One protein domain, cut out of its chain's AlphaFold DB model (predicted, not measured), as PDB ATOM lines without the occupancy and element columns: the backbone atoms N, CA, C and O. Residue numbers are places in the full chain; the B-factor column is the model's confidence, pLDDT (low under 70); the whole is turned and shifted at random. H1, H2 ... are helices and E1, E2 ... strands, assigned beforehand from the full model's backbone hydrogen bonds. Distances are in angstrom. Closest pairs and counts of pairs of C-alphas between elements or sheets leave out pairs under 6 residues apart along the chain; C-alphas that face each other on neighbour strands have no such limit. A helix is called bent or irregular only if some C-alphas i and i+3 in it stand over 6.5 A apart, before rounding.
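AT A GLANCE: This is residues 18 to 138 of the 172 residues of an uncharacterized protein of Colwellia sp. Arc7-D (UniProt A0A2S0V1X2). A small twisted sheet of four strands has two long helices, H1 and H4, over one face; on the side away from them H2 swings out at a distance, leaving open space between itself and the sheet. H3 follows H2 and only grazes the sheet, while residues 58 to 64 and the tail at 132 to 138 stick out. The printed part has 121 residues, with four named helices and four named strands in the order E1 H1 E2 H2 H3 E3 E4 H4. The sheet, in the order E2 E1 E3 E4, is mixed, and the class is mixed, helices and strands. The whole is compact, with a radius of gyration of the C-alphas of 14.1 A and spans of 44 by 31 by 27 A.

HOW THE PARTS SIT: E1, residues 18 to 22, and E2, residues 52 to 55, are parallel neighbours at 20 degrees, with N 19 and O 53 2.9 A apart, within hydrogen-bond range. H1, residues 28 to 48, completes a strand-helix-strand unit, two parallel strands with a helix between them, whose crossover is right-handed. H1 has a kink of 37 degrees near residue 37; it lies over E2 and E1, at a height over the sheet of 9.2 A. Its closest C-alphas to E2 are those of Gly 45 and Leu 54, 5.6 A apart. H2, residues 59 to 71, is not on the sheet and is irregular: C-alphas 60 and 63 are 8.1 A apart. H3, residues 73 to 79, meets H2 only through their link and grazes the sheet with residues 76 to 79. E3, residues 85 to 89, is antiparallel to E1 at 155 degrees, with N 20 and O 87 2.8 A apart, within hydrogen-bond range. E4, residues 103 to 107, forms a hairpin with E3, antiparallel at 170 degrees, with N 86 and O 106 2.8 A apart, within hydrogen-bond range. H4, residues 113 to 136, runs along the strands at a height over the sheet of 9.2 A, on the same face as H1: two layers, helices on one face of a sheet. The closest C-alphas of H4 and E4 are those of Ala 106 and Thr 119, 6.4 A apart. H1 and H4 only just touch, with 3 pairs of C-alphas within 8 A, the closest being those of Val 37 and Ala 116 at 7.4 A. Every O i to N i+4 pair is within hydrogen-bond range in H3 and H4, against 14 of 17 in H1 and 5 of 9 in H2.

IN THESE COORDINATES: E1 begins at C-alpha 18, (-7.630, 38.852, -29.546), and is 12.7 A long; E2 measures 9.4 A, and E3 and E4 13.2 A each. H1 is 30.5 A long, H2 19.8 A and H3 9.9 A. H4, 34.2 A long, ends at C-alpha 136, (-11.081, 31.802, -12.298).

THE WHOLE: The C-alphas farthest apart are those of Thr 28 and Lys 138, 44.0 A. The printed part has no cut, and its one long link is residues 90 to 102, from E3 to E4. The mean pLDDT of the printed part is 74.6; residue 25, residue 39, residues 41 to 70 and residues 99 to 101 are under 70.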
ATOM      1  N   PHE A  18      -7.852  38.115 -28.314       80.06
ATOM      2  CA  PHE A  18      -7.630  38.852 -29.546       80.06
ATOM      3  C   PHE A  18      -8.712  38.467 -30.548       80.06
ATOM      4  O   PHE A  18      -8.919  37.282 -30.812       80.06
ATOM      5  N   VAL A  19      -9.402  39.459 -31.102       80.00
ATOM      6  CA  VAL A  19     -10.442  39.256 -32.114       80.00
ATOM      7  C   VAL A  19     -10.029  39.979 -33.388       80.00
ATOM      8  O   VAL A  19      -9.786  41.183 -33.364       80.00
ATOM      9  N   TYR A  20      -9.960  39.247 -34.497       79.19
ATOM     10  CA  TYR A  20      -9.517  39.726 -35.801       79.19
ATOM     11  C   TYR A  20     -10.664  39.655 -36.802       79.19
ATOM     12  O   TYR A  20     -11.219  38.580 -37.028       79.19
ATOM     13  N   TYR A  21     -10.987  40.776 -37.440       80.88
ATOM     14  CA  TYR A  21     -11.848  40.774 -38.617       80.88
ATOM     15  C   TYR A  21     -11.038  40.422 -39.870       80.88
ATOM     16  O   TYR A  21     -10.040  41.079 -40.169       80.88
ATOM     17  N   LEU A  22     -11.461  39.378 -40.586       80.88
ATOM     18  CA  LEU A  22     -10.815  38.878 -41.798       80.88
ATOM     19  C   LEU A  22     -11.778  38.991 -42.984       80.88
ATOM     20  O   LEU A  22     -12.915  38.522 -42.905       80.88
ATOM     21  N   PHE A  23     -11.317  39.579 -44.086       80.62
ATOM     22  CA  PHE A  23     -12.086  39.754 -45.321       80.62
ATOM     23  C   PHE A  23     -11.163  39.823 -46.549       80.62
ATOM     24  O   PHE A  23      -9.942  39.949 -46.418       80.62
ATOM     25  N   GLU A  24     -11.755  39.722 -47.737       76.81
ATOM     26  CA  GLU A  24     -11.080  39.853 -49.030       76.81
ATOM     27  C   GLU A  24     -11.232  41.289 -49.552       76.81
ATOM     28  O   GLU A  24     -12.327  41.724 -49.906       76.81
ATOM     29  N   ASP A  25     -10.131  42.038 -49.618       68.06
ATOM     30  CA  ASP A  25     -10.152  43.470 -49.961       68.06
ATOM     31  C   ASP A  25     -10.434  43.776 -51.440       68.06
ATOM     32  O   ASP A  25     -10.819  44.891 -51.787       68.06
ATOM     33  N   TYR A  26     -10.305  42.783 -52.318       71.62
ATOM     34  CA  TYR A  26     -10.658  42.884 -53.735       71.62
ATOM     35  C   TYR A  26     -12.155  42.664 -54.002       71.62
ATOM     36  O   TYR A  26     -12.596  42.810 -55.143       71.62
ATOM     37  N   ASN A  27     -12.937  42.296 -52.982       75.12
ATOM     38  CA  ASN A  27     -14.369  42.056 -53.102       75.12
ATOM     39  C   ASN A  27     -15.159  43.299 -52.647       75.12
ATOM     40  O   ASN A  27     -15.250  43.608 -51.456       75.12
ATOM     41  N   THR A  28     -15.741  44.027 -53.604       73.19
ATOM     42  CA  THR A  28     -16.497  45.264 -53.337       73.19
ATOM     43  C   THR A  28     -17.712  45.037 -52.441       73.19
ATOM     44  O   THR A  28     -17.971  45.856 -51.565       73.19
ATOM     45  N   ASP A  29     -18.398  43.900 -52.571       74.38
ATOM     46  CA  ASP A  29     -19.578  43.585 -51.753       74.38
ATOM     47  C   ASP A  29     -19.191  43.338 -50.285       74.38
ATOM     48  O   ASP A  29     -19.939  43.670 -49.361       74.38
ATOM     49  N   GLN A  30     -17.986  42.807 -50.048       72.69
ATOM     50  CA  GLN A  30     -17.447  42.670 -48.695       72.69
ATOM     51  C   GLN A  30     -17.078  44.025 -48.091       72.69
ATOM     52  O   GLN A  30     -17.187  44.178 -46.878       72.69
ATOM     53  N   SER A  31     -16.700  45.021 -48.896       70.56
ATOM     54  CA  SER A  31     -16.314  46.349 -48.397       70.56
ATOM     55  C   SER A  31     -17.495  47.105 -47.775       70.56
ATOM     56  O   SER A  31     -17.371  47.646 -46.676       70.56
ATOM     57  N   ASP A  32     -18.666  47.086 -48.415       75.50
ATOM     58  CA  ASP A  32     -19.866  47.743 -47.876       75.50
ATOM     59  C   ASP A  32     -20.382  47.044 -46.612       75.50
ATOM     60  O   ASP A  32     -20.736  47.692 -45.624       75.50
ATOM     61  N   PHE A  33     -20.351  45.710 -46.607       78.94
ATOM     62  CA  PHE A  33     -20.681  44.921 -45.422       78.94
ATOM     63  C   PHE A  33     -19.694  45.171 -44.270       78.94
ATOM     64  O   PHE A  33     -20.112  45.327 -43.122       78.94
ATOM     65  N   THR A  34     -18.398  45.275 -44.580       75.12
ATOM     66  CA  THR A  34     -17.336  45.584 -43.613       75.12
ATOM     67  C   THR A  34     -17.624  46.891 -42.888       75.12
ATOM     68  O   THR A  34     -17.578  46.922 -41.661       75.12
ATOM     69  N   ASN A  35     -17.996  47.945 -43.622       72.81
ATOM     70  CA  ASN A  35     -18.317  49.250 -43.041       72.81
ATOM     71  C   ASN A  35     -19.491  49.180 -42.048       72.81
ATOM     72  O   ASN A  35     -19.463  49.828 -41.001       72.81
ATOM     73  N   ALA A  36     -20.515  48.378 -42.352       74.88
ATOM     74  CA  ALA A  36     -21.674  48.207 -41.477       74.88
ATOM     75  C   ALA A  36     -21.337  47.400 -40.212       74.88
ATOM     76  O   ALA A  36     -21.698  47.801 -39.106       74.88
ATOM     77  N   VAL A  37     -20.613  46.285 -40.361       75.19
ATOM     78  CA  VAL A  37     -20.169  45.445 -39.234       75.19
ATOM     79  C   VAL A  37     -19.187  46.197 -38.340       75.19
ATOM     80  O   VAL A  37     -19.180  46.002 -37.122       75.19
ATOM     81  N   GLN A  38     -18.401  47.100 -38.923       72.56
ATOM     82  CA  GLN A  38     -17.436  47.910 -38.203       72.56
ATOM     83  C   GLN A  38     -18.089  48.712 -37.069       72.56
ATOM     84  O   GLN A  38     -17.687  48.593 -35.914       72.56
ATOM     85  N   ILE A  39     -19.171  49.433 -37.334       68.94
ATOM     86  CA  ILE A  39     -19.830  50.252 -36.303       68.94
ATOM     87  C   ILE A  39     -20.228  49.424 -35.064       68.94
ATOM     88  O   ILE A  39     -20.155  49.913 -33.936       68.94
ATOM     89  N   GLU A  40     -20.627  48.165 -35.242       71.62
ATOM     90  CA  GLU A  40     -20.998  47.286 -34.127       71.62
ATOM     91  C   GLU A  40     -19.786  46.690 -33.407       71.62
ATOM     92  O   GLU A  40     -19.771  46.592 -32.178       71.62
ATOM     93  N   LEU A  41     -18.745  46.339 -34.157       68.25
ATOM     94  CA  LEU A  41     -17.480  45.877 -33.605       68.25
ATOM     95  C   LEU A  41     -16.829  46.948 -32.708       68.25
ATOM     96  O   LEU A  41     -16.390  46.629 -31.601       68.25
ATOM     97  N   GLU A  42     -16.866  48.224 -33.105       67.31
ATOM     98  CA  GLU A  42     -16.350  49.343 -32.296       67.31
ATOM     99  C   GLU A  42     -17.063  49.444 -30.942       67.31
ATOM    100  O   GLU A  42     -16.420  49.659 -29.910       67.31
ATOM    101  N   LYS A  43     -18.382  49.218 -30.911       65.06
ATOM    102  CA  LYS A  43     -19.157  49.210 -29.659       65.06
ATOM    103  C   LYS A  43     -18.716  48.088 -28.724       65.06
ATOM    104  O   LYS A  43     -18.698  48.287 -27.512       65.06
ATOM    105  N   ILE A  44     -18.351  46.920 -29.259       64.56
ATOM    106  CA  ILE A  44     -17.832  45.806 -28.454       64.56
ATOM    107  C   ILE A  44     -16.475  46.185 -27.859       64.56
ATOM    108  O   ILE A  44     -16.285  46.036 -26.652       64.56
ATOM    109  N   GLY A  45     -15.559  46.721 -28.671       63.25
ATOM    110  CA  GLY A  45     -14.253  47.184 -28.192       63.25
ATOM    111  C   GLY A  45     -14.378  48.211 -27.060       63.25
ATOM    112  O   GLY A  45     -13.737  48.070 -26.021       63.25
ATOM    113  N   ALA A  46     -15.288  49.178 -27.207       64.12
ATOM    114  CA  ALA A  46     -15.537  50.207 -26.197       64.12
ATOM    115  C   ALA A  46     -16.034  49.650 -24.848       64.12
ATOM    116  O   ALA A  46     -15.691  50.191 -23.804       64.12
ATOM    117  N   VAL A  47     -16.817  48.565 -24.841       65.00
ATOM    118  CA  VAL A  47     -17.329  47.951 -23.598       65.00
ATOM    119  C   VAL A  47     -16.237  47.205 -22.823       65.00
ATOM    120  O   VAL A  47     -16.333  47.068 -21.605       65.00
ATOM    121  N   HIS A  48     -15.214  46.694 -23.513       63.97
ATOM    122  CA  HIS A  48     -14.216  45.797 -22.926       63.97
ATOM    123  C   HIS A  48     -12.843  46.445 -22.677       63.97
ATOM    124  O   HIS A  48     -11.993  45.792 -22.063       63.97
ATOM    125  N   GLU A  49     -12.665  47.705 -23.097       63.53
ATOM    126  CA  GLU A  49     -11.510  48.605 -22.916       63.53
ATOM    127  C   GLU A  49     -10.129  47.934 -23.038       63.53
ATOM    128  O   GLU A  49      -9.505  48.014 -24.089       63.53
ATOM    129  N   SER A  50      -9.639  47.286 -21.974       63.47
ATOM    130  CA  SER A  50      -8.286  46.707 -21.886       63.47
ATOM    131  C   SER A  50      -8.225  45.174 -21.917       63.47
ATOM    132  O   SER A  50      -7.147  44.598 -22.060       63.47
ATOM    133  N   ASN A  51      -9.361  44.482 -21.784       60.44
ATOM    134  CA  ASN A  51      -9.384  43.018 -21.655       60.44
ATOM    135  C   ASN A  51      -9.486  42.291 -23.001       60.44
ATOM    136  O   ASN A  51      -9.054  41.140 -23.120       60.44
ATOM    137  N   VAL A  52     -10.063  42.957 -24.003       61.31
ATOM    138  CA  VAL A  52     -10.256  42.428 -25.355       61.31
ATOM    139  C   VAL A  52      -9.574  43.368 -26.332       61.31
ATOM    140  O   VAL A  52      -9.947  44.533 -26.429       61.31
ATOM    141  N   SER A  53      -8.605  42.853 -27.085       58.09
ATOM    142  CA  SER A  53      -8.058  43.584 -28.224       58.09
ATOM    143  C   SER A  53      -8.900  43.247 -29.448       58.09
ATOM    144  O   SER A  53      -8.880  42.113 -29.935       58.09
ATOM    145  N   LEU A  54      -9.694  44.218 -29.898       59.09
ATOM    146  CA  LEU A  54     -10.590  44.057 -31.030       59.09
ATOM    147  C   LEU A  54     -10.025  44.797 -32.242       59.09
ATOM    148  O   LEU A  54      -9.825  46.009 -32.227       59.09
ATOM    149  N   LEU A  55      -9.696  44.038 -33.281       55.50
ATOM    150  CA  LEU A  55      -8.906  44.517 -34.402       55.50
ATOM    151  C   LEU A  55      -9.806  44.654 -35.624       55.50
ATOM    152  O   LEU A  55     -10.280  43.662 -36.182       55.50
ATOM    153  N   MET A  56     -10.049  45.907 -36.013       52.06
ATOM    154  CA  MET A  56     -10.870  46.263 -37.160       52.06
ATOM    155  C   MET A  56     -10.155  47.133 -38.195       52.06
ATOM    156  O   MET A  56      -9.234  47.856 -37.804       52.06
ATOM    157  N   PRO A  57     -10.655  47.166 -39.453       47.44
ATOM    158  CA  PRO A  57     -10.211  48.027 -40.555       47.44
ATOM    159  C   PRO A  57      -9.873  49.483 -40.162       47.44
ATOM    160  O   PRO A  57     -10.737  50.252 -39.759       47.44
ATOM    161  N   ASN A  58      -8.603  49.882 -40.279       50.03
ATOM    162  CA  ASN A  58      -8.056  51.210 -39.970       50.03
ATOM    163  C   ASN A  58      -6.750  51.444 -40.760       50.03
ATOM    164  O   ASN A  58      -5.657  51.124 -40.278       50.03
ATOM    165  N   PRO A  59      -6.826  52.063 -41.945       54.91
ATOM    166  CA  PRO A  59      -5.740  52.137 -42.927       54.91
ATOM    167  C   PRO A  59      -4.357  52.527 -42.370       54.91
ATOM    168  O   PRO A  59      -3.330  52.153 -42.929       54.91
ATOM    169  N   ARG A  60      -4.314  53.247 -41.240       50.69
ATOM    170  CA  ARG A  60      -3.096  53.668 -40.534       50.69
ATOM    171  C   ARG A  60      -2.194  52.528 -40.058       50.69
ATOM    172  O   ARG A  60      -1.004  52.767 -39.881       50.69
ATOM    173  N   TYR A  61      -2.720  51.321 -39.843       54.22
ATOM    174  CA  TYR A  61      -1.926  50.203 -39.321       54.22
ATOM    175  C   TYR A  61      -1.637  49.087 -40.333       54.22
ATOM    176  O   TYR A  61      -0.937  48.139 -39.981       54.22
ATOM    177  N   ALA A  62      -2.088  49.208 -41.585       56.59
ATOM    178  CA  ALA A  62      -2.023  48.156 -42.610       56.59
ATOM    179  C   ALA A  62      -0.646  47.459 -42.747       56.59
ATOM    180  O   ALA A  62      -0.577  46.241 -42.876       56.59
ATOM    181  N   ALA A  63       0.465  48.191 -42.618       54.31
ATOM    182  CA  ALA A  63       1.812  47.617 -42.731       54.31
ATOM    183  C   ALA A  63       2.176  46.628 -41.600       54.31
ATOM    184  O   ALA A  63       2.877  45.644 -41.834       54.31
ATOM    185  N   ARG A  64       1.711  46.869 -40.365       57.38
ATOM    186  CA  ARG A  64       1.963  45.973 -39.218       57.38
ATOM    187  C   ARG A  64       1.127  44.698 -39.322       57.38
ATOM    188  O   ARG A  64       1.590  43.622 -38.969       57.38
ATOM    189  N   ILE A  65      -0.068  44.844 -39.878       57.41
ATOM    190  CA  ILE A  65      -0.957  43.747 -40.234       57.41
ATOM    191  C   ILE A  65      -0.363  42.842 -41.284       57.41
ATOM    192  O   ILE A  65      -0.408  41.634 -41.109       57.41
ATOM    193  N   GLU A  66       0.179  43.388 -42.372       61.91
ATOM    194  CA  GLU A  66       0.677  42.532 -43.447       61.91
ATOM    195  C   GLU A  66       1.765  41.590 -42.933       61.91
ATOM    196  O   GLU A  66       1.857  40.446 -43.373       61.91
ATOM    197  N   ALA A  67       2.569  42.048 -41.970       64.25
ATOM    198  CA  ALA A  67       3.574  41.225 -41.316       64.25
ATOM    199  C   ALA A  67       2.962  40.106 -40.449       64.25
ATOM    200  O   ALA A  67       3.482  38.990 -40.460       64.25
ATOM    201  N   GLU A  68       1.864  40.372 -39.733       64.88
ATOM    202  CA  GLU A  68       1.148  39.370 -38.930       64.88
ATOM    203  C   GLU A  68       0.318  38.409 -39.787       64.88
ATOM    204  O   GLU A  68       0.321  37.210 -39.545       64.88
ATOM    205  N   VAL A  69      -0.330  38.879 -40.849       65.56
ATOM    206  CA  VAL A  69      -1.102  38.014 -41.749       65.56
ATOM    207  C   VAL A  69      -0.188  37.036 -42.492       65.56
ATOM    208  O   VAL A  69      -0.549  35.878 -42.705       65.56
ATOM    209  N   ARG A  70       1.042  37.446 -42.827       68.06
ATOM    210  CA  ARG A  70       2.042  36.544 -43.422       68.06
ATOM    211  C   ARG A  70       2.408  35.369 -42.511       68.06
ATOM    212  O   ARG A  70       2.758  34.314 -43.033       68.06
ATOM    213  N   SER A  71       2.325  35.504 -41.182       70.62
ATOM    214  CA  SER A  71       2.622  34.383 -40.273       70.62
ATOM    215  C   SER A  71       1.534  33.302 -40.296       70.62
ATOM    216  O   SER A  71       1.804  32.156 -39.934       70.62
ATOM    217  N   ILE A  72       0.329  33.639 -40.770       74.12
ATOM    218  CA  ILE A  72      -0.842  32.758 -40.784       74.12
ATOM    219  C   ILE A  72      -1.256  32.294 -42.183       74.12
ATOM    220  O   ILE A  72      -2.389  31.861 -42.371       74.12
ATOM    221  N   GLU A  73      -0.350  32.313 -43.162       77.19
ATOM    222  CA  GLU A  73      -0.646  31.930 -44.553       77.19
ATOM    223  C   GLU A  73      -1.367  30.570 -44.674       77.19
ATOM    224  O   GLU A  73      -2.326  30.431 -45.429       77.19
ATOM    225  N   LYS A  74      -0.963  29.558 -43.896       80.88
ATOM    226  CA  LYS A  74      -1.616  28.234 -43.911       80.88
ATOM    227  C   LYS A  74      -3.055  28.270 -43.400       80.88
ATOM    228  O   LYS A  74      -3.935  27.681 -44.025       80.88
ATOM    229  N   LEU A  75      -3.287  28.989 -42.301       81.81
ATOM    230  CA  LEU A  75      -4.628  29.214 -41.769       81.81
ATOM    231  C   LEU A  75      -5.471  29.970 -42.799       81.81
ATOM    232  O   LEU A  75      -6.611  29.605 -43.042       81.81
ATOM    233  N   TRP A  76      -4.900  30.975 -43.463       75.50
ATOM    234  CA  TRP A  76      -5.600  31.723 -44.500       75.50
ATOM    235  C   TRP A  76      -6.139  30.817 -45.613       75.50
ATOM    236  O   TRP A  76      -7.322  30.877 -45.947       75.50
ATOM    237  N   TRP A  77      -5.307  29.911 -46.131       81.19
ATOM    238  CA  TRP A  77      -5.739  28.955 -47.151       81.19
ATOM    239  C   TRP A  77      -6.895  28.056 -46.685       81.19
ATOM    240  O   TRP A  77      -7.739  27.690 -47.500       81.19
ATOM    241  N   SER A  78      -6.989  27.737 -45.388       83.88
ATOM    242  CA  SER A  78      -8.093  26.935 -44.834       83.88
ATOM    243  C   SER A  78      -9.390  27.732 -44.592       83.88
ATOM    244  O   SER A  78     -10.472  27.143 -44.428       83.88
ATOM    245  N   LEU A  79      -9.291  29.066 -44.598       83.00
ATOM    246  CA  LEU A  79     -10.401  30.011 -44.469       83.00
ATOM    247  C   LEU A  79     -10.934  30.511 -45.819       83.00
ATOM    248  O   LEU A  79     -12.001  31.125 -45.857       83.00
ATOM    249  N   SER A  80     -10.245  30.217 -46.926       81.31
ATOM    250  CA  SER A  80     -10.693  30.558 -48.281       81.31
ATOM    251  C   SER A  80     -12.132  30.082 -48.529       81.31
ATOM    252  O   SER A  80     -12.455  28.910 -48.328       81.31
ATOM    253  N   GLY A  81     -13.004  30.992 -48.971       83.62
ATOM    254  CA  GLY A  81     -14.432  30.722 -49.191       83.62
ATOM    255  C   GLY A  81     -15.319  30.770 -47.938       83.62
ATOM    256  O   GLY A  81     -16.520  30.544 -48.052       83.62
ATOM    257  N   LYS A  82     -14.762  31.074 -46.758       86.69
ATOM    258  CA  LYS A  82     -15.510  31.290 -45.500       86.69
ATOM    259  C   LYS A  82     -15.479  32.751 -45.041       86.69
ATOM    260  O   LYS A  82     -15.843  33.055 -43.907       86.69
ATOM    261  N   LEU A  83     -14.980  33.641 -45.887       86.00
ATOM    262  CA  LEU A  83     -14.813  35.058 -45.597       86.00
ATOM    263  C   LEU A  83     -16.011  35.855 -46.131       86.00
ATOM    264  O   LEU A  83     -16.594  35.449 -47.139       86.00
ATOM    265  N   PRO A  84     -16.361  36.986 -45.494       85.62
ATOM    266  CA  PRO A  84     -15.699  37.586 -44.331       85.62
ATOM    267  C   PRO A  84     -16.023  36.861 -43.010       85.62
ATOM    268  O   PRO A  84     -16.990  36.108 -42.921       85.62
ATOM    269  N   GLY A  85     -15.228  37.083 -41.961       87.06
ATOM    270  CA  GLY A  85     -15.442  36.449 -40.655       87.06
ATOM    271  C   GLY A  85     -14.620  37.040 -39.511       87.06
ATOM    272  O   GLY A  85     -13.804  37.942 -39.702       87.06
ATOM    273  N   LEU A  86     -14.842  36.510 -38.309       85.69
ATOM    274  CA  LEU A  86     -14.126  36.864 -37.087       85.69
ATOM    275  C   LEU A  86     -13.273  35.691 -36.616       85.69
ATOM    276  O   LEU A  86     -13.781  34.606 -36.343       85.69
ATOM    277  N   LEU A  87     -11.976  35.924 -36.471       86.06
ATOM    278  CA  LEU A  87     -11.052  35.000 -35.831       86.06
ATOM    279  C   LEU A  87     -10.851  35.433 -34.378       86.06
ATOM    280  O   LEU A  87     -10.437  36.554 -34.115       86.06
ATOM    281  N   VAL A  88     -11.106  34.541 -33.434       85.25
ATOM    282  CA  VAL A  88     -10.831  34.727 -32.008       85.25
ATOM    283  C   VAL A  88      -9.615  33.889 -31.647       85.25
ATOM    284  O   VAL A  88      -9.553  32.709 -31.986       85.25
ATOM    285  N   SER A  89      -8.652  34.476 -30.946       85.19
ATOM    286  CA  SER A  89      -7.471  33.776 -30.451       85.19
ATOM    287  C   SER A  89      -7.111  34.232 -29.043       85.19
ATOM    288  O   SER A  89      -7.311  35.386 -28.675       85.19
ATOM    289  N   THR A  90      -6.527  33.334 -28.255       83.31
ATOM    290  CA  THR A  90      -5.931  33.670 -26.952       83.31
ATOM    291  C   THR A  90      -4.526  34.260 -27.072       83.31
ATOM    292  O   THR A  90      -3.919  34.623 -26.066       83.31
ATOM    293  N   LYS A  91      -3.981  34.346 -28.293       81.81
ATOM    294  CA  LYS A  91      -2.643  34.873 -28.573       81.81
ATOM    295  C   LYS A  91      -2.651  35.879 -29.729       81.81
ATOM    296  O   LYS A  91      -3.526  35.809 -30.598       81.81
ATOM    297  N   PRO A  92      -1.662  36.789 -29.778       78.25
ATOM    298  CA  PRO A  92      -1.450  37.624 -30.951       78.25
ATOM    299  C   PRO A  92      -1.080  36.760 -32.174       78.25
ATOM    300  O   PRO A  92      -0.435  35.719 -32.021       78.25
ATOM    301  N   LEU A  93      -1.435  37.186 -33.396       77.19
ATOM    302  CA  LEU A  93      -1.103  36.445 -34.631       77.19
ATOM    303  C   LEU A  93       0.404  36.267 -34.843       77.19
ATOM    304  O   LEU A  93       0.845  35.279 -35.431       77.19
ATOM    305  N   SER A  94       1.214  37.179 -34.309       75.06
ATOM    306  CA  SER A  94       2.676  37.068 -34.296       75.06
ATOM    307  C   SER A  94       3.192  35.839 -33.531       75.06
ATOM    308  O   SER A  94       4.254  35.312 -33.861       75.06
ATOM    309  N   GLU A  95       2.432  35.341 -32.553       77.31
ATOM    310  CA  GLU A  95       2.730  34.125 -31.784       77.31
ATOM    311  C   GLU A  95       1.850  32.932 -32.179       77.31
ATOM    312  O   GLU A  95       1.941  31.854 -31.574       77.31
ATOM    313  N   PHE A  96       0.981  33.109 -33.176       77.06
ATOM    314  CA  PHE A  96       0.033  32.089 -33.579       77.06
ATOM    315  C   PHE A  96       0.753  30.870 -34.151       77.06
ATOM    316  O   PHE A  96       1.612  30.953 -35.030       77.06
ATOM    317  N   LYS A  97       0.372  29.702 -33.642       75.81
ATOM    318  CA  LYS A  97       0.806  28.406 -34.150       75.81
ATOM    319  C   LYS A  97      -0.430  27.549 -34.316       75.81
ATOM    320  O   LYS A  97      -1.069  27.211 -33.326       75.81
ATOM    321  N   GLU A  98      -0.727  27.162 -35.548       70.38
ATOM    322  CA  GLU A  98      -1.907  26.358 -35.889       70.38
ATOM    323  C   GLU A  98      -1.974  25.041 -35.094       70.38
ATOM    324  O   GLU A  98      -3.049  24.594 -34.717       70.38
ATOM    325  N   SER A  99      -0.816  24.464 -34.750       68.88
ATOM    326  CA  SER A  99      -0.701  23.231 -33.960       68.88
ATOM    327  C   SER A  99      -0.884  23.400 -32.446       68.88
ATOM    328  O   SER A  99      -0.940  22.401 -31.734       68.88
ATOM    329  N   ILE A 100      -0.918  24.635 -31.938       64.94
ATOM    330  CA  ILE A 100      -0.923  24.953 -30.494       64.94
ATOM    331  C   ILE A 100      -2.084  25.902 -30.136       64.94
ATOM    332  O   ILE A 100      -2.388  26.112 -28.965       64.94
ATOM    333  N   GLY A 101      -2.721  26.516 -31.132       59.09
ATOM    334  CA  GLY A 101      -3.651  27.619 -30.946       59.09
ATOM    335  C   GLY A 101      -5.054  27.171 -30.563       59.09
ATOM    336  O   GLY A 101      -5.741  26.533 -31.354       59.09
ATOM    337  N   ASN A 102      -5.512  27.620 -29.395       76.62
ATOM    338  CA  ASN A 102      -6.935  27.760 -29.106       76.62
ATOM    339  C   ASN A 102      -7.444  28.955 -29.918       76.62
ATOM    340  O   ASN A 102      -7.287  30.109 -29.508       76.62
ATOM    341  N   TYR A 103      -7.969  28.680 -31.107       86.88
ATOM    342  CA  TYR A 103      -8.623  29.684 -31.930       86.88
ATOM    343  C   TYR A 103     -10.008  29.220 -32.348       86.88
ATOM    344  O   TYR A 103     -10.290  28.026 -32.433       86.88
ATOM    345  N   TYR A 104     -10.864  30.193 -32.613       88.81
ATOM    346  CA  TYR A 104     -12.198  29.982 -33.139       88.81
ATOM    347  C   TYR A 104     -12.404  30.907 -34.327       88.81
ATOM    348  O   TYR A 104     -12.039  32.077 -34.256       88.81
ATOM    349  N   PHE A 105     -12.965  30.398 -35.419       89.19
ATOM    350  CA  PHE A 105     -13.306  31.219 -36.573       89.19
ATOM    351  C   PHE A 105     -14.809  31.173 -36.815       89.19
ATOM    352  O   PHE A 105     -15.364  30.102 -37.055       89.19
ATOM    353  N   ALA A 106     -15.435  32.344 -36.787       89.81
ATOM    354  CA  ALA A 106     -16.854  32.535 -37.016       89.81
ATOM    355  C   ALA A 106     -17.051  33.239 -38.367       89.81
ATOM    356  O   ALA A 106     -16.709  34.413 -38.521       89.81
ATOM    357  N   SER A 107     -17.560  32.515 -39.364       90.88
ATOM    358  CA  SER A 107     -17.855  33.081 -40.686       90.88
ATOM    359  C   SER A 107     -19.149  33.893 -40.659       90.88
ATOM    360  O   SER A 107     -20.126  33.494 -40.022       90.88
ATOM    361  N   PHE A 108     -19.182  35.000 -41.398       87.62
ATOM    362  CA  PHE A 108     -20.426  35.681 -41.729       87.62
ATOM    363  C   PHE A 108     -21.085  34.979 -42.920       87.62
ATOM    364  O   PHE A 108     -20.765  35.245 -44.075       87.62
ATOM    365  N   GLU A 109     -22.044  34.092 -42.644       81.38
ATOM    366  CA  GLU A 109     -22.733  33.292 -43.674       81.38
ATOM    367  C   GLU A 109     -23.533  34.123 -44.692       81.38
ATOM    368  O   GLU A 109     -23.941  33.621 -45.738       81.38
ATOM    369  N   SER A 110     -23.846  35.377 -44.363       78.00
ATOM    370  CA  SER A 110     -24.575  36.278 -45.249       78.00
ATOM    371  C   SER A 110     -24.311  37.731 -44.882       78.00
ATOM    372  O   SER A 110     -23.997  38.036 -43.733       78.00
ATOM    373  N   THR A 111     -24.588  38.633 -45.820       73.69
ATOM    374  CA  THR A 111     -24.620  40.083 -45.583       73.69
ATOM    375  C   THR A 111     -25.826  40.538 -44.749       73.69
ATOM    376  O   THR A 111     -25.981  41.730 -44.491       73.69
ATOM    377  N   SER A 112     -26.693  39.612 -44.314       80.88
ATOM    378  CA  SER A 112     -27.843  39.929 -43.468       80.88
ATOM    379  C   SER A 112     -27.381  40.483 -42.116       80.88
ATOM    380  O   SER A 112     -26.673  39.777 -41.387       80.88
ATOM    381  N   PRO A 113     -27.844  41.683 -41.715       75.19
ATOM    382  CA  PRO A 113     -27.517  42.259 -40.413       75.19
ATOM    383  C   PRO A 113     -27.885  41.347 -39.239       75.19
ATOM    384  O   PRO A 113     -27.179  41.316 -38.237       75.19
ATOM    385  N   TYR A 114     -28.971  40.577 -39.367       78.06
ATOM    386  CA  TYR A 114     -29.419  39.659 -38.319       78.06
ATOM    387  C   TYR A 114     -28.419  38.521 -38.096       78.06
ATOM    388  O   TYR A 114     -27.977  38.311 -36.970       78.06
ATOM    389  N   LYS A 115     -27.991  37.849 -39.172       82.06
ATOM    390  CA  LYS A 115     -26.985  36.783 -39.076       82.06
ATOM    391  C   LYS A 115     -25.640  37.317 -38.591       82.06
ATOM    392  O   LYS A 115     -24.988  36.682 -37.774       82.06
ATOM    393  N   ALA A 116     -25.249  38.509 -39.043       80.12
ATOM    394  CA  ALA A 116     -24.042  39.157 -38.545       80.12
ATOM    395  C   ALA A 116     -24.115  39.422 -37.033       80.12
ATOM    396  O   ALA A 116     -23.143  39.184 -36.317       80.12
ATOM    397  N   ALA A 117     -25.275  39.854 -36.529       78.00
ATOM    398  CA  ALA A 117     -25.494  40.039 -35.100       78.00
ATOM    399  C   ALA A 117     -25.415  38.719 -34.314       78.00
ATOM    400  O   ALA A 117     -24.859  38.714 -33.217       78.00
ATOM    401  N   GLU A 118     -25.912  37.605 -34.860       83.88
ATOM    402  CA  GLU A 118     -25.775  36.275 -34.243       83.88
ATOM    403  C   GLU A 118     -24.302  35.862 -34.117       83.88
ATOM    404  O   GLU A 118     -23.854  35.528 -33.019       83.88
ATOM    405  N   THR A 119     -23.522  35.983 -35.198       85.81
ATOM    406  CA  THR A 119     -22.073  35.718 -35.191       85.81
ATOM    407  C   THR A 119     -21.346  36.592 -34.161       85.81
ATOM    408  O   THR A 119     -20.483  36.121 -33.420       85.81
ATOM    409  N   LEU A 120     -21.714  37.873 -34.061       80.94
ATOM    410  CA  LEU A 120     -21.140  38.792 -33.075       80.94
ATOM    411  C   LEU A 120     -21.499  38.405 -31.637       80.94
ATOM    412  O   LEU A 120     -20.646  38.472 -30.750       80.94
ATOM    413  N   GLN A 121     -22.746  37.999 -31.383       81.56
ATOM    414  CA  GLN A 121     -23.171  37.526 -30.066       81.56
ATOM    415  C   GLN A 121     -22.425  36.259 -29.654       81.56
ATOM    416  O   GLN A 121     -22.023  36.138 -28.497       81.56
ATOM    417  N   GLU A 122     -22.204  35.347 -30.595       85.94
ATOM    418  CA  GLU A 122     -21.424  34.138 -30.375       85.94
ATOM    419  C   GLU A 122     -19.969  34.462 -30.018       85.94
ATOM    420  O   GLU A 122     -19.476  34.025 -28.976       85.94
ATOM    421  N   VAL A 123     -19.301  35.300 -30.816       84.50
ATOM    422  CA  VAL A 123     -17.927  35.743 -30.542       84.50
ATOM    423  C   VAL A 123     -17.834  36.450 -29.190       84.50
ATOM    424  O   VAL A 123     -16.913  36.187 -28.415       84.50
ATOM    425  N   ARG A 124     -18.813  37.297 -28.856       80.81
ATOM    426  CA  ARG A 124     -18.884  37.965 -27.551       80.81
ATOM    427  C   ARG A 124     -19.030  36.963 -26.409       80.81
ATOM    428  O   ARG A 124     -18.375  37.114 -25.380       80.81
ATOM    429  N   LYS A 125     -19.890  35.957 -26.567       84.25
ATOM    430  CA  LYS A 125     -20.077  34.897 -25.574       84.25
ATOM    431  C   LYS A 125     -18.767  34.142 -25.345       84.25
ATOM    432  O   LYS A 125     -18.351  34.028 -24.198       84.25
ATOM    433  N   LEU A 126     -18.087  33.731 -26.415       85.31
ATOM    434  CA  LEU A 126     -16.801  33.031 -26.339       85.31
ATOM    435  C   LEU A 126     -15.712  33.879 -25.676       85.31
ATOM    436  O   LEU A 126     -14.991  33.389 -24.810       85.31
ATOM    437  N   ALA A 127     -15.614  35.162 -26.031       80.56
ATOM    438  CA  ALA A 127     -14.670  36.076 -25.396       80.56
ATOM    439  C   ALA A 127     -14.944  36.205 -23.888       80.56
ATOM    440  O   ALA A 127     -14.019  36.108 -23.084       80.56
ATOM    441  N   ASN A 128     -16.210  36.356 -23.489       81.00
ATOM    442  CA  ASN A 128     -16.595  36.427 -22.078       81.00
ATOM    443  C   ASN A 128     -16.301  35.124 -21.324       81.00
ATOM    444  O   ASN A 128     -15.807  35.174 -20.200       81.00
ATOM    445  N   GLU A 129     -16.591  33.969 -21.924       86.44
ATOM    446  CA  GLU A 129     -16.306  32.655 -21.339       86.44
ATOM    447  C   GLU A 129     -14.802  32.449 -21.148       86.44
ATOM    448  O   GLU A 129     -14.378  32.040 -20.067       86.44
ATOM    449  N   GLN A 130     -13.990  32.813 -22.144       84.25
ATOM    450  CA  GLN A 130     -12.536  32.734 -22.045       84.25
ATOM    451  C   GLN A 130     -11.991  33.678 -20.966       84.25
ATOM    452  O   GLN A 130     -11.161  33.267 -20.157       84.25
ATOM    453  N   LEU A 131     -12.475  34.921 -20.901       80.62
ATOM    454  CA  LEU A 131     -12.073  35.876 -19.863       80.62
ATOM    455  C   LEU A 131     -12.474  35.407 -18.458       80.62
ATOM    456  O   LEU A 131     -11.687  35.532 -17.519       80.62
ATOM    457  N   ALA A 132     -13.676  34.847 -18.303       82.69
ATOM    458  CA  ALA A 132     -14.138  34.292 -17.037       82.69
ATOM    459  C   ALA A 132     -13.310  33.066 -16.625       82.69
ATOM    460  O   ALA A 132     -12.943  32.931 -15.456       82.69
ATOM    461  N   TRP A 133     -12.981  32.190 -17.579       86.62
ATOM    462  CA  TRP A 133     -12.121  31.037 -17.341       86.62
ATOM    463  C   TRP A 133     -10.719  31.467 -16.905       86.62
ATOM    464  O   TRP A 133     -10.242  30.981 -15.882       86.62
ATOM    465  N   GLU A 134     -10.099  32.416 -17.610       79.50
ATOM    466  CA  GLU A 134      -8.797  32.987 -17.244       79.50
ATOM    467  C   GLU A 134      -8.838  33.607 -15.846       79.50
ATOM    468  O   GLU A 134      -7.961  33.340 -15.035       79.50
ATOM    469  N   HIS A 135      -9.877  34.385 -15.521       81.12
ATOM    470  CA  HIS A 135     -10.039  34.987 -14.197       81.12
ATOM    471  C   HIS A 135     -10.110  33.934 -13.080       81.12
ATOM    472  O   HIS A 135      -9.462  34.089 -12.045       81.12
ATOM    473  N   ASN A 136     -10.872  32.858 -13.292       84.06
ATOM    474  CA  ASN A 136     -11.081  31.802 -12.298       84.06
ATOM    475  C   ASN A 136      -9.900  30.828 -12.187       84.06
ATOM    476  O   ASN A 136      -9.711  30.222 -11.136       84.06
ATOM    477  N   ASN A 137      -9.114  30.682 -13.254       80.69
ATOM    478  CA  ASN A 137      -7.961  29.784 -13.321       80.69
ATOM    479  C   ASN A 137      -6.629  30.536 -13.297       80.69
ATOM    480  O   ASN A 137      -5.601  29.930 -13.610       80.69
ATOM    481  N   LYS A 138      -6.616  31.824 -12.910       70.38
ATOM    482  CA  LYS A 138      -5.364  32.555 -12.703       70.38
ATOM    483  C   LYS A 138      -4.492  31.705 -11.783       70.38
ATOM    484  O   LYS A 138      -4.912  31.445 -10.650       70.38
TER     485      LYS A 138